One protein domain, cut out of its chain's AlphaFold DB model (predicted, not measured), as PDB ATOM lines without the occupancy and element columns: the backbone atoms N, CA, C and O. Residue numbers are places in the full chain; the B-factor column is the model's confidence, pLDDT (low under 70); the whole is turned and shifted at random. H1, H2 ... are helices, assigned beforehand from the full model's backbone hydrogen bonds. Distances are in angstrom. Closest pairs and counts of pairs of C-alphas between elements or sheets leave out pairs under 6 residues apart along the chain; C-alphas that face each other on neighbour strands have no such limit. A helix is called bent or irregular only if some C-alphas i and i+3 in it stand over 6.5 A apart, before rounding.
ATOM      1  N   LEU A 340      61.424 -37.279 -24.654       82.69
ATOM      2  CA  LEU A 340      60.097 -36.793 -25.069       82.69
ATOM      3  C   LEU A 340      59.753 -37.138 -26.532       82.69
ATOM      4  O   LEU A 340      58.635 -37.546 -26.826       82.69
ATOM      5  N   LYS A 341      60.706 -36.984 -27.464       83.88
ATOM      6  CA  LYS A 341      60.497 -37.297 -28.890       83.88
ATOM      7  C   LYS A 341      60.306 -38.802 -29.086       83.88
ATOM      8  O   LYS A 341      59.470 -39.201 -29.893       83.88
ATOM      9  N   ILE A 342      61.062 -39.609 -28.343       85.50
ATOM     10  CA  ILE A 342      60.990 -41.073 -28.368       85.50
ATOM     11  C   ILE A 342      59.663 -41.546 -27.764       85.50
ATOM     12  O   ILE A 342      58.957 -42.313 -28.411       85.50
ATOM     13  N   SER A 343      59.271 -41.033 -26.597       85.50
ATOM     14  CA  SER A 343      58.015 -41.367 -25.921       85.50
ATOM     15  C   SER A 343      56.796 -40.976 -26.749       85.50
ATOM     16  O   SER A 343      55.883 -41.782 -26.887       85.50
ATOM     17  N   VAL A 344      56.794 -39.791 -27.375       84.69
ATOM     18  CA  VAL A 344      55.722 -39.381 -28.298       84.69
ATOM     19  C   VAL A 344      55.674 -40.297 -29.521       84.69
ATOM     20  O   VAL A 344      54.592 -40.727 -29.899       84.69
ATOM     21  N   LYS A 345      56.824 -40.643 -30.126       86.31
ATOM     22  CA  LYS A 345      56.863 -41.564 -31.276       86.31
ATOM     23  C   LYS A 345      56.289 -42.932 -30.898       86.31
ATOM     24  O   LYS A 345      55.387 -43.395 -31.580       86.31
ATOM     25  N   ARG A 346      56.754 -43.522 -29.792       86.69
ATOM     26  CA  ARG A 346      56.264 -44.812 -29.277       86.69
ATOM     27  C   ARG A 346      54.767 -44.772 -28.977       86.69
ATOM     28  O   ARG A 346      54.042 -45.650 -29.419       86.69
ATOM     29  N   SER A 347      54.296 -43.715 -28.315       84.38
ATOM     30  CA  SER A 347      52.875 -43.558 -27.973       84.38
ATOM     31  C   SER A 347      51.993 -43.407 -29.214       84.38
ATOM     32  O   SER A 347      50.927 -44.003 -29.269       84.38
ATOM     33  N   ILE A 348      52.444 -42.666 -30.237       85.50
ATOM     34  CA  ILE A 348      51.729 -42.556 -31.520       85.50
ATOM     35  C   ILE A 348      51.689 -43.907 -32.234       85.50
ATOM     36  O   ILE A 348      50.652 -44.260 -32.777       85.50
ATOM     37  N   THR A 349      52.785 -44.669 -32.234       85.44
ATOM     38  CA  THR A 349      52.820 -46.005 -32.844       85.44
ATOM     39  C   THR A 349      51.850 -46.958 -32.143       85.44
ATOM     40  O   THR A 349      51.068 -47.625 -32.813       85.44
ATOM     41  N   ILE A 350      51.822 -46.956 -30.809       85.38
ATOM     42  CA  ILE A 350      50.877 -47.758 -30.014       85.38
ATOM     43  C   ILE A 350      49.432 -47.327 -30.287       85.38
ATOM     44  O   ILE A 350      48.582 -48.176 -30.535       85.38
ATOM     45  N   LEU A 351      49.158 -46.018 -30.318       84.44
ATOM     46  CA  LEU A 351      47.829 -45.487 -30.627       84.44
ATOM     47  C   LEU A 351      47.395 -45.830 -32.058       84.44
ATOM     48  O   LEU A 351      46.245 -46.186 -32.279       84.44
ATOM     49  N   ALA A 352      48.305 -45.772 -33.033       84.19
ATOM     50  CA  ALA A 352      48.022 -46.166 -34.408       84.19
ATOM     51  C   ALA A 352      47.675 -47.656 -34.492       84.19
ATOM     52  O   ALA A 352      46.702 -48.014 -35.148       84.19
ATOM     53  N   HIS A 353      48.409 -48.521 -33.788       84.38
ATOM     54  CA  HIS A 353      48.075 -49.941 -33.719       84.38
ATOM     55  C   HIS A 353      46.726 -50.206 -33.030       84.38
ATOM     56  O   HIS A 353      45.982 -51.064 -33.504       84.38
ATOM     57  N   LEU A 354      46.397 -49.443 -31.980       83.81
ATOM     58  CA  LEU A 354      45.105 -49.494 -31.285       83.81
ATOM     59  C   LEU A 354      43.946 -49.129 -32.228       83.81
ATOM     60  O   LEU A 354      42.945 -49.835 -32.283       83.81
ATOM     61  N   VAL A 355      44.105 -48.055 -33.008       86.50
ATOM     62  CA  VAL A 355      43.088 -47.566 -33.958       86.50
ATOM     63  C   VAL A 355      42.885 -48.529 -35.135       86.50
ATOM     64  O   VAL A 355      41.765 -48.676 -35.605       86.50
ATOM     65  N   HIS A 356      43.932 -49.223 -35.594       85.94
ATOM     66  CA  HIS A 356      43.841 -50.178 -36.712       85.94
ATOM     67  C   HIS A 356      43.443 -51.607 -36.279       85.94
ATOM     68  O   HIS A 356      43.543 -52.533 -37.082       85.94
ATOM     69  N   GLY A 357      43.040 -51.821 -35.020       79.88
ATOM     70  CA  GLY A 357      42.487 -53.098 -34.547       79.88
ATOM     71  C   GLY A 357      43.460 -54.288 -34.523       79.88
ATOM     72  O   GLY A 357      43.033 -55.430 -34.360       79.88
ATOM     73  N   ARG A 358      44.775 -54.071 -34.660       76.44
ATOM     74  CA  ARG A 358      45.784 -55.150 -34.699       76.44
ATOM     75  C   ARG A 358      46.225 -55.571 -33.291       76.44
ATOM     76  O   ARG A 358      47.386 -55.418 -32.928       76.44
ATOM     77  N   SER A 365      56.105 -53.579 -24.139       87.94
ATOM     78  CA  SER A 365      57.344 -53.670 -23.362       87.94
ATOM     79  C   SER A 365      57.265 -52.788 -22.110       87.94
ATOM     80  O   SER A 365      56.643 -51.721 -22.111       87.94
ATOM     81  N   ARG A 366      57.988 -53.154 -21.038       85.12
ATOM     82  CA  ARG A 366      58.123 -52.296 -19.838       85.12
ATOM     83  C   ARG A 366      58.621 -50.881 -20.180       85.12
ATOM     84  O   ARG A 366      58.317 -49.930 -19.464       85.12
ATOM     85  N   SER A 367      59.380 -50.721 -21.268       83.69
ATOM     86  CA  SER A 367      59.882 -49.416 -21.719       83.69
ATOM     87  C   SER A 367      58.809 -48.554 -22.400       83.69
ATOM     88  O   SER A 367      58.874 -47.322 -22.343       83.69
ATOM     89  N   ASP A 368      57.800 -49.188 -22.998       85.38
ATOM     90  CA  ASP A 368      56.650 -48.520 -23.603       85.38
ATOM     91  C   ASP A 368      55.665 -48.067 -22.530       85.38
ATOM     92  O   ASP A 368      55.251 -46.909 -22.547       85.38
ATOM     93  N   LEU A 369      55.417 -48.905 -21.513       86.38
ATOM     94  CA  LEU A 369      54.630 -48.525 -20.335       86.38
ATOM     95  C   LEU A 369      55.244 -47.311 -19.617       86.38
ATOM     96  O   LEU A 369      54.549 -46.335 -19.346       86.38
ATOM     97  N   LYS A 370      56.566 -47.316 -19.376       85.12
ATOM     98  CA  LYS A 370      57.283 -46.162 -18.794       85.12
ATOM     99  C   LYS A 370      57.182 -44.908 -19.667       85.12
ATOM    100  O   LYS A 370      57.097 -43.803 -19.138       85.12
ATOM    101  N   SER A 371      57.187 -45.059 -20.992       85.44
ATOM    102  CA  SER A 371      57.036 -43.937 -21.928       85.44
ATOM    103  C   SER A 371      55.619 -43.360 -21.917       85.44
ATOM    104  O   SER A 371      55.472 -42.139 -21.955       85.44
ATOM    105  N   ILE A 372      54.594 -44.215 -21.825       85.94
ATOM    106  CA  ILE A 372      53.185 -43.811 -21.718       85.94
ATOM    107  C   ILE A 372      52.932 -43.134 -20.373       85.94
ATOM    108  O   ILE A 372      52.393 -42.033 -20.353       85.94
ATOM    109  N   LEU A 373      53.381 -43.728 -19.262       86.56
ATOM    110  CA  LEU A 373      53.250 -43.141 -17.927       86.56
ATOM    111  C   LEU A 373      53.959 -41.782 -17.846       86.56
ATOM    112  O   LEU A 373      53.415 -40.823 -17.302       86.56
ATOM    113  N   PHE A 374      55.147 -41.661 -18.445       85.31
ATOM    114  CA  PHE A 374      55.854 -40.387 -18.556       85.31
ATOM    115  C   PHE A 374      55.070 -39.350 -19.376       85.31
ATOM    116  O   PHE A 374      54.978 -38.188 -18.988       85.31
ATOM    117  N   LEU A 375      54.491 -39.746 -20.513       85.12
ATOM    118  CA  LEU A 375      53.712 -38.831 -21.345       85.12
ATOM    119  C   LEU A 375      52.410 -38.422 -20.650       85.12
ATOM    120  O   LEU A 375      52.054 -37.250 -20.696       85.12
ATOM    121  N   PHE A 376      51.752 -39.350 -19.955       86.38
ATOM    122  CA  PHE A 376      50.550 -39.094 -19.169       86.38
ATOM    123  C   PHE A 376      50.828 -38.144 -18.004       86.38
ATOM    124  O   PHE A 376      50.143 -37.139 -17.863       86.38
ATOM    125  N   THR A 377      51.875 -38.393 -17.215       83.25
ATOM    126  CA  THR A 377      52.287 -37.493 -16.121       83.25
ATOM    127  C   THR A 377      52.682 -36.110 -16.641       83.25
ATOM    128  O   THR A 377      52.310 -35.099 -16.048       83.25
ATOM    129  N   LEU A 378      53.361 -36.032 -17.789       83.62
ATOM    130  CA  LEU A 378      53.685 -34.761 -18.439       83.62
ATOM    131  C   LEU A 378      52.438 -34.041 -18.964       83.62
ATOM    132  O   LEU A 378      52.350 -32.821 -18.833       83.62
ATOM    133  N   LEU A 379      51.484 -34.773 -19.545       84.44
ATOM    134  CA  LEU A 379      50.204 -34.238 -20.002       84.44
ATOM    135  C   LEU A 379      49.391 -33.716 -18.818       84.44
ATOM    136  O   LEU A 379      48.931 -32.582 -18.870       84.44
ATOM    137  N   LEU A 380      49.285 -34.489 -17.737       85.25
ATOM    138  CA  LEU A 380      48.609 -34.099 -16.502       85.25
ATOM    139  C   LEU A 380      49.237 -32.830 -15.916       85.25
ATOM    140  O   LEU A 380      48.528 -31.870 -15.636       85.25
ATOM    141  N   ALA A 381      50.568 -32.773 -15.817       79.81
ATOM    142  CA  ALA A 381      51.275 -31.580 -15.358       79.81
ATOM    143  C   ALA A 381      51.058 -30.373 -16.290       79.81
ATOM    144  O   ALA A 381      50.983 -29.232 -15.832       79.81
ATOM    145  N   PHE A 382      50.952 -30.602 -17.602       81.81
ATOM    146  CA  PHE A 382      50.669 -29.554 -18.581       81.81
ATOM    147  C   PHE A 382      49.225 -29.039 -18.486       81.81
ATOM    148  O   PHE A 382      49.023 -27.825 -18.506       81.81
ATOM    149  N   VAL A 383      48.242 -29.929 -18.331       84.25
ATOM    150  CA  VAL A 383      46.824 -29.587 -18.140       84.25
ATOM    151  C   VAL A 383      46.632 -28.855 -16.820       84.25
ATOM    152  O   VAL A 383      46.094 -27.755 -16.827       84.25
ATOM    153  N   LEU A 384      47.164 -29.387 -15.715       82.06
ATOM    154  CA  LEU A 384      47.121 -28.740 -14.403       82.06
ATOM    155  C   LEU A 384      47.679 -27.315 -14.473       82.06
ATOM    156  O   LEU A 384      47.084 -26.370 -13.963       82.06
ATOM    157  N   LYS A 385      48.793 -27.136 -15.187       79.38
ATOM    158  CA  LYS A 385      49.392 -25.823 -15.413       79.38
ATOM    159  C   LYS A 385      48.493 -24.878 -16.217       79.38
ATOM    160  O   LYS A 385      48.461 -23.691 -15.904       79.38
ATOM    161  N   LEU A 386      47.791 -25.365 -17.242       82.25
ATOM    162  CA  LEU A 386      46.825 -24.559 -17.996       82.25
ATOM    163  C   LEU A 386      45.588 -24.219 -17.165       82.25
ATOM    164  O   LEU A 386      45.126 -23.086 -17.236       82.25
ATOM    165  N   CYS A 387      45.099 -25.151 -16.346       82.56
ATOM    166  CA  CYS A 387      43.994 -24.913 -15.424       82.56
ATOM    167  C   CYS A 387      44.352 -23.833 -14.401       82.56
ATOM    168  O   CYS A 387      43.600 -22.879 -14.253       82.56
ATOM    169  N   ILE A 388      45.528 -23.912 -13.769       78.12
ATOM    170  CA  ILE A 388      46.012 -22.868 -12.850       78.12
ATOM    171  C   ILE A 388      46.104 -21.519 -13.576       78.12
ATOM    172  O   ILE A 388      45.658 -20.496 -13.060       78.12
ATOM    173  N   LEU A 389      46.642 -21.505 -14.797       77.06
ATOM    174  CA  LEU A 389      46.763 -20.280 -15.583       77.06
ATOM    175  C   LEU A 389      45.391 -19.670 -15.921       77.06
ATOM    176  O   LEU A 389      45.217 -18.462 -15.798       77.06
ATOM    177  N   TYR A 390      44.424 -20.489 -16.332       84.69
ATOM    178  CA  TYR A 390      43.114 -20.030 -16.791       84.69
ATOM    179  C   TYR A 390      42.140 -19.706 -15.655       84.69
ATOM    180  O   TYR A 390      41.471 -18.680 -15.713       84.69
ATOM    181  N   PHE A 391      42.048 -20.564 -14.636       80.00
ATOM    182  CA  PHE A 391      41.074 -20.419 -13.553       80.00
ATOM    183  C   PHE A 391      41.569 -19.537 -12.410       80.00
ATOM    184  O   PHE A 391      40.752 -18.879 -11.781       80.00
ATOM    185  N   ILE A 392      42.879 -19.505 -12.146       75.19
ATOM    186  CA  ILE A 392      43.436 -18.747 -11.017       75.19
ATOM    187  C   ILE A 392      44.110 -17.473 -11.524       75.19
ATOM    188  O   ILE A 392      43.759 -16.377 -11.101       75.19
ATOM    189  N   LEU A 393      45.060 -17.582 -12.459       74.44
ATOM    190  CA  LEU A 393      45.878 -16.424 -12.830       74.44
ATOM    191  C   LEU A 393      45.092 -15.374 -13.629       74.44
ATOM    192  O   LEU A 393      45.132 -14.201 -13.279       74.44
ATOM    193  N   ILE A 394      44.391 -15.766 -14.699       79.88
ATOM    194  CA  ILE A 394      43.709 -14.804 -15.582       79.88
ATOM    195  C   ILE A 394      42.634 -13.975 -14.845       79.88
ATOM    196  O   ILE A 394      42.661 -12.754 -15.001       79.88
ATOM    197  N   PRO A 395      41.712 -14.561 -14.053       78.56
ATOM    198  CA  PRO A 395      40.697 -13.789 -13.338       78.56
ATOM    199  C   PRO A 395      41.317 -12.832 -12.325       78.56
ATOM    200  O   PRO A 395      40.899 -11.683 -12.251       78.56
ATOM    201  N   ASN A 396      42.368 -13.264 -11.626       73.06
ATOM    202  CA  ASN A 396      43.042 -12.421 -10.645       73.06
ATOM    203  C   ASN A 396      43.831 -11.275 -11.309       73.06
ATOM    204  O   ASN A 396      43.791 -10.158 -10.809       73.06
ATOM    205  N   ILE A 397      44.484 -11.496 -12.465       71.75
ATOM    206  CA  ILE A 397      45.106 -10.397 -13.243       71.75
ATOM    207  C   ILE A 397      44.033  -9.397 -13.675       71.75
ATOM    208  O   ILE A 397      44.226  -8.188 -13.577       71.75
ATOM    209  N   ALA A 398      42.912  -9.905 -14.180       76.69
ATOM    210  CA  ALA A 398      41.819  -9.083 -14.668       76.69
ATOM    211  C   ALA A 398      41.131  -8.285 -13.551       76.69
ATOM    212  O   ALA A 398      40.642  -7.190 -13.813       76.69
ATOM    213  N   ALA A 399      41.071  -8.814 -12.330       70.62
ATOM    214  CA  ALA A 399      40.474  -8.137 -11.180       70.62
ATOM    215  C   ALA A 399      41.345  -6.993 -10.629       70.62
ATOM    216  O   ALA A 399      40.812  -6.057 -10.044       70.62
ATOM    217  N   GLU A 400      42.666  -7.050 -10.821       67.00
ATOM    218  CA  GLU A 400      43.605  -6.058 -10.274       67.00
ATOM    219  C   GLU A 400      43.896  -4.867 -11.180       67.00
ATOM    220  O   GLU A 400      44.464  -3.870 -10.731       67.00
ATOM    221  N   ILE A 401      43.539  -4.948 -12.459       69.75
ATOM    222  CA  ILE A 401      43.659  -3.782 -13.330       69.75
ATOM    223  C   ILE A 401      42.692  -2.724 -12.792       69.75
ATOM    224  O   ILE A 401      41.514  -3.033 -12.620       69.75
ATOM    225  N   PRO A 402      43.190  -1.515 -12.467       56.97
ATOM    226  CA  PRO A 402      42.519  -0.586 -11.574       56.97
ATOM    227  C   PRO A 402      41.055  -0.367 -11.952       56.97
ATOM    228  O   PRO A 402      40.726  -0.069 -13.103       56.97
ATOM    229  N   SER A 403      40.190  -0.457 -10.940       50.84
ATOM    230  CA  SER A 403      38.737  -0.242 -11.008       50.84
ATOM    231  C   SER A 403      38.327   1.152 -11.495       50.84
ATOM    232  O   SER A 403      37.136   1.402 -11.667       50.84
ATOM    233  N   PHE A 404      39.293   2.033 -11.785       48.72
ATOM    234  CA  PHE A 404      39.117   3.328 -12.444       48.72
ATOM    235  C   PHE A 404      38.150   3.277 -13.641       48.72
ATOM    236  O   PHE A 404      37.435   4.243 -13.883       48.72
ATOM    237  N   ALA A 405      38.087   2.151 -14.358       54.97
ATOM    238  CA  ALA A 405      37.258   2.008 -15.552       54.97
ATOM    239  C   ALA A 405      36.029   1.072 -15.392       54.97
ATOM    240  O   ALA A 405      35.364   0.748 -16.375       54.97
ATOM    241  N   GLY A 406      35.688   0.675 -14.160       67.81
ATOM    242  CA  GLY A 406      34.465  -0.074 -13.836       67.81
ATOM    243  C   GLY A 406      34.532  -1.595 -14.054       67.81
ATOM    244  O   GLY A 406      35.546  -2.150 -14.466       67.81
ATOM    245  N   HIS A 407      33.425  -2.298 -13.769       74.56
ATOM    246  CA  HIS A 407      33.345  -3.771 -13.821       74.56
ATOM    247  C   HIS A 407      33.663  -4.359 -15.214       74.56
ATOM    248  O   HIS A 407      34.173  -5.474 -15.340       74.56
ATOM    249  N   TRP A 408      33.418  -3.586 -16.275       74.25
ATOM    250  CA  TRP A 408      33.596  -4.016 -17.661       74.25
ATOM    251  C   TRP A 408      35.059  -4.161 -18.088       74.25
ATOM    252  O   TRP A 408      35.361  -5.020 -18.918       74.25
ATOM    253  N   THR A 409      35.996  -3.401 -17.516       76.25
ATOM    254  CA  THR A 409      37.412  -3.522 -17.905       76.25
ATOM    255  C   THR A 409      38.036  -4.822 -17.449       76.25
ATOM    256  O   THR A 409      38.813  -5.413 -18.199       76.25
ATOM    257  N   SER A 410      37.630  -5.331 -16.287       77.31
ATOM    258  CA  SER A 410      38.030  -6.663 -15.839       77.31
ATOM    259  C   SER A 410      37.611  -7.731 -16.855       77.31
ATOM    260  O   SER A 410      38.415  -8.569 -17.271       77.31
ATOM    261  N   LEU A 411      36.377  -7.648 -17.364       82.25
ATOM    262  CA  LEU A 411      35.877  -8.573 -18.378       82.25
ATOM    263  C   LEU A 411      36.667  -8.451 -19.691       82.25
ATOM    264  O   LEU A 411      37.104  -9.466 -20.236       82.25
ATOM    265  N   ILE A 412      36.925  -7.229 -20.163       81.56
ATOM    266  CA  ILE A 412      37.691  -6.981 -21.396       81.56
ATOM    267  C   ILE A 412      39.112  -7.547 -21.287       81.56
ATOM    268  O   ILE A 412      39.575  -8.238 -22.196       81.56
ATOM    269  N   VAL A 413      39.803  -7.313 -20.169       80.75
ATOM    270  CA  VAL A 413      41.161  -7.838 -19.966       80.75
ATOM    271  C   VAL A 413      41.132  -9.361 -19.865       80.75
ATOM    272  O   VAL A 413      41.969 -10.030 -20.475       80.75
ATOM    273  N   ARG A 414      40.146  -9.941 -19.174       85.00
ATOM    274  CA  ARG A 414      39.963 -11.396 -19.117       85.00
ATOM    275  C   ARG A 414      39.795 -11.988 -20.519       85.00
ATOM    276  O   ARG A 414      40.459 -12.971 -20.852       85.00
ATOM    277  N   VAL A 415      38.980 -11.371 -21.370       85.75
ATOM    278  CA  VAL A 415      38.812 -11.783 -22.774       85.75
ATOM    279  C   VAL A 415      40.120 -11.619 -23.560       85.75
ATOM    280  O   VAL A 415      40.548 -12.541 -24.251       85.75
ATOM    281  N   ALA A 416      40.837 -10.506 -23.404       83.06
ATOM    282  CA  ALA A 416      42.110 -10.288 -24.091       83.06
ATOM    283  C   ALA A 416      43.187 -11.322 -23.695       83.06
ATOM    284  O   ALA A 416      43.860 -11.893 -24.558       83.06
ATOM    285  N   LEU A 417      43.332 -11.612 -22.398       80.75
ATOM    286  CA  LEU A 417      44.291 -12.594 -21.879       80.75
ATOM    287  C   LEU A 417      43.938 -14.024 -22.296       80.75
ATOM    288  O   LEU A 417      44.835 -14.800 -22.636       80.75
ATOM    289  N   THR A 418      42.650 -14.374 -22.322       85.44
ATOM    290  CA  THR A 418      42.203 -15.688 -22.813       85.44
ATOM    291  C   THR A 418      42.456 -15.847 -24.310       85.44
ATOM    292  O   THR A 418      42.987 -16.880 -24.717       85.44
ATOM    293  N   ILE A 419      42.216 -14.814 -25.127       84.94
ATOM    294  CA  ILE A 419      42.566 -14.817 -26.558       84.94
ATOM    295  C   ILE A 419      44.078 -14.997 -26.753       84.94
ATOM    296  O   ILE A 419      44.503 -15.804 -27.585       84.94
ATOM    297  N   LEU A 420      44.914 -14.297 -25.978       80.38
ATOM    298  CA  LEU A 420      46.372 -14.461 -26.038       80.38
ATOM    299  C   LEU A 420      46.814 -15.873 -25.633       80.38
ATOM    300  O   LEU A 420      47.697 -16.442 -26.281       80.38
ATOM    301  N   LEU A 421      46.180 -16.463 -24.615       82.19
ATOM    302  CA  LEU A 421      46.436 -17.838 -24.194       82.19
ATOM    303  C   LEU A 421      46.053 -18.848 -25.284       82.19
ATOM    304  O   LEU A 421      46.853 -19.729 -25.607       82.19
ATOM    305  N   ILE A 422      44.870 -18.703 -25.887       84.19
ATOM    306  CA  ILE A 422      44.401 -19.551 -26.992       84.19
ATOM    307  C   ILE A 422      45.344 -19.420 -28.187       84.19
ATOM    308  O   ILE A 422      45.790 -20.427 -28.738       84.19
ATOM    309  N   ARG A 423      45.736 -18.193 -28.551       81.44
ATOM    310  CA  ARG A 423      46.715 -17.943 -29.616       81.44
ATOM    311  C   ARG A 423      48.051 -18.613 -29.315       81.44
ATOM    312  O   ARG A 423      48.646 -19.221 -30.205       81.44
ATOM    313  N   PHE A 424      48.531 -18.530 -28.076       80.56
ATOM    314  CA  PHE A 424      49.758 -19.202 -27.663       80.56
ATOM    315  C   PHE A 424      49.639 -20.728 -27.775       80.56
ATOM    316  O   PHE A 424      50.557 -21.369 -28.294       80.56
ATOM    317  N   LEU A 425      48.525 -21.312 -27.326       80.50
ATOM    318  CA  LEU A 425      48.247 -22.745 -27.442       80.50
ATOM    319  C   LEU A 425      48.199 -23.186 -28.904       80.50
ATOM    320  O   LEU A 425      48.856 -24.162 -29.270       80.50
ATOM    321  N   TYR A 426      47.516 -22.418 -29.752       81.81
ATOM    322  CA  TYR A 426      47.441 -22.662 -31.186       81.81
ATOM    323  C   TYR A 426      48.832 -22.650 -31.831       81.81
ATOM    324  O   TYR A 426      49.246 -23.627 -32.456       81.81
ATOM    325  N   LEU A 427      49.609 -21.587 -31.602       77.50
ATOM    326  CA  LEU A 427      50.950 -21.439 -32.173       77.50
ATOM    327  C   LEU A 427      51.972 -22.437 -31.618       77.50
ATOM    328  O   LEU A 427      52.940 -22.754 -32.306       77.50
ATOM    329  N   THR A 428      51.808 -22.911 -30.384       73.44
ATOM    330  CA  THR A 428      52.808 -23.774 -29.736       73.44
ATOM    331  C   THR A 428      52.512 -25.255 -29.920       73.44
ATOM    332  O   THR A 428      53.445 -26.039 -30.121       73.44
ATOM    333  N   VAL A 429      51.238 -25.639 -29.810       78.44
ATOM    334  CA  VAL A 429      50.784 -27.034 -29.796       78.44
ATOM    335  C   VAL A 429      50.215 -27.420 -31.161       78.44
ATOM    336  O   VAL A 429      50.698 -28.375 -31.765       78.44
ATOM    337  N   ILE A 430      49.243 -26.659 -31.674       75.06
ATOM    338  CA  ILE A 430      48.448 -27.048 -32.850       75.06
ATOM    339  C   ILE A 430      49.274 -26.977 -34.137       75.06
ATOM    340  O   ILE A 430      49.374 -27.973 -34.850       75.06
ATOM    341  N   THR A 431      49.951 -25.858 -34.407       73.94
ATOM    342  CA  THR A 431      50.764 -25.693 -35.634       73.94
ATOM    343  C   THR A 431      51.837 -26.776 -35.784       73.94
ATOM    344  O   THR A 431      52.111 -27.240 -36.887       73.94
TER     345      THR A 431
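What this domain is: This is residues 340 to 358 and 365 to 431 of the 866 residues of an uncharacterized protein of Cyanobium sp (UniProt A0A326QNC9). A long, narrow helical hairpin has a shorter helix set crosswise near its other end: H2 makes the long axis, and H3 folds back beside it and splays away from it as a narrow V. H1 packs with its first half on H2 near the end away from the turn, while its residues 351 to 355 stick out, as do residues 426 to 431 of H3. The printed part has 86 residues with three named helices, in the order H1, H2, H3, and no named strand: all helix. It is extended, with a radius of gyration of the C-alphas of 19.2 A, a rod spanning 61 by 22 by 21 A.

Where its parts are: H1, residues 340 to 355, begins at C-alpha 340 (60.097, -36.793, -25.069) and is 22.0 A long. H2, residues 366 to 400, runs 49.4 A from C-alpha 366 (58.123, -52.296, -19.838). H3, residues 407 to 431, is 35.5 A long and ends at C-alpha 431 (50.764, -25.693, -35.634). H2 and H3 are only just irregular: C-alphas 391 and 394, and C-alphas 428 and 431, are each 6.53 A apart.

How they stand to each other: H1 touches H2 with residues 340 to 347 alone, about perpendicular at 74 degrees; their closest C-alphas, of Ser 343 and Ser 371, are 4.8 A apart. H2 and H3 form a hairpin, opposite ways at a shallow tilt of 23 degrees. Residues 390 to 400 of H2 touch residues 409 to 418 of H3, the closest C-alphas being those of Ala 398 and Ser 410, 4.6 A apart. H1 and H3 are apart. Every O i to N i+4 pair is within hydrogen-bond range in H1, 29 of 31 in H2 and 19 of 21 in H3.

The domain as a whole: The C-alphas farthest apart, of Arg 358 and Phe 404, are 62.9 A apart. Residues 359 to 364 are not printed, and C-alphas 358 and 365 are 16.3 A apart across this cut. The link from H2 to H3 is short. Mean pLDDT of the printed part is 80.0; residues 400 to 406 are under 70.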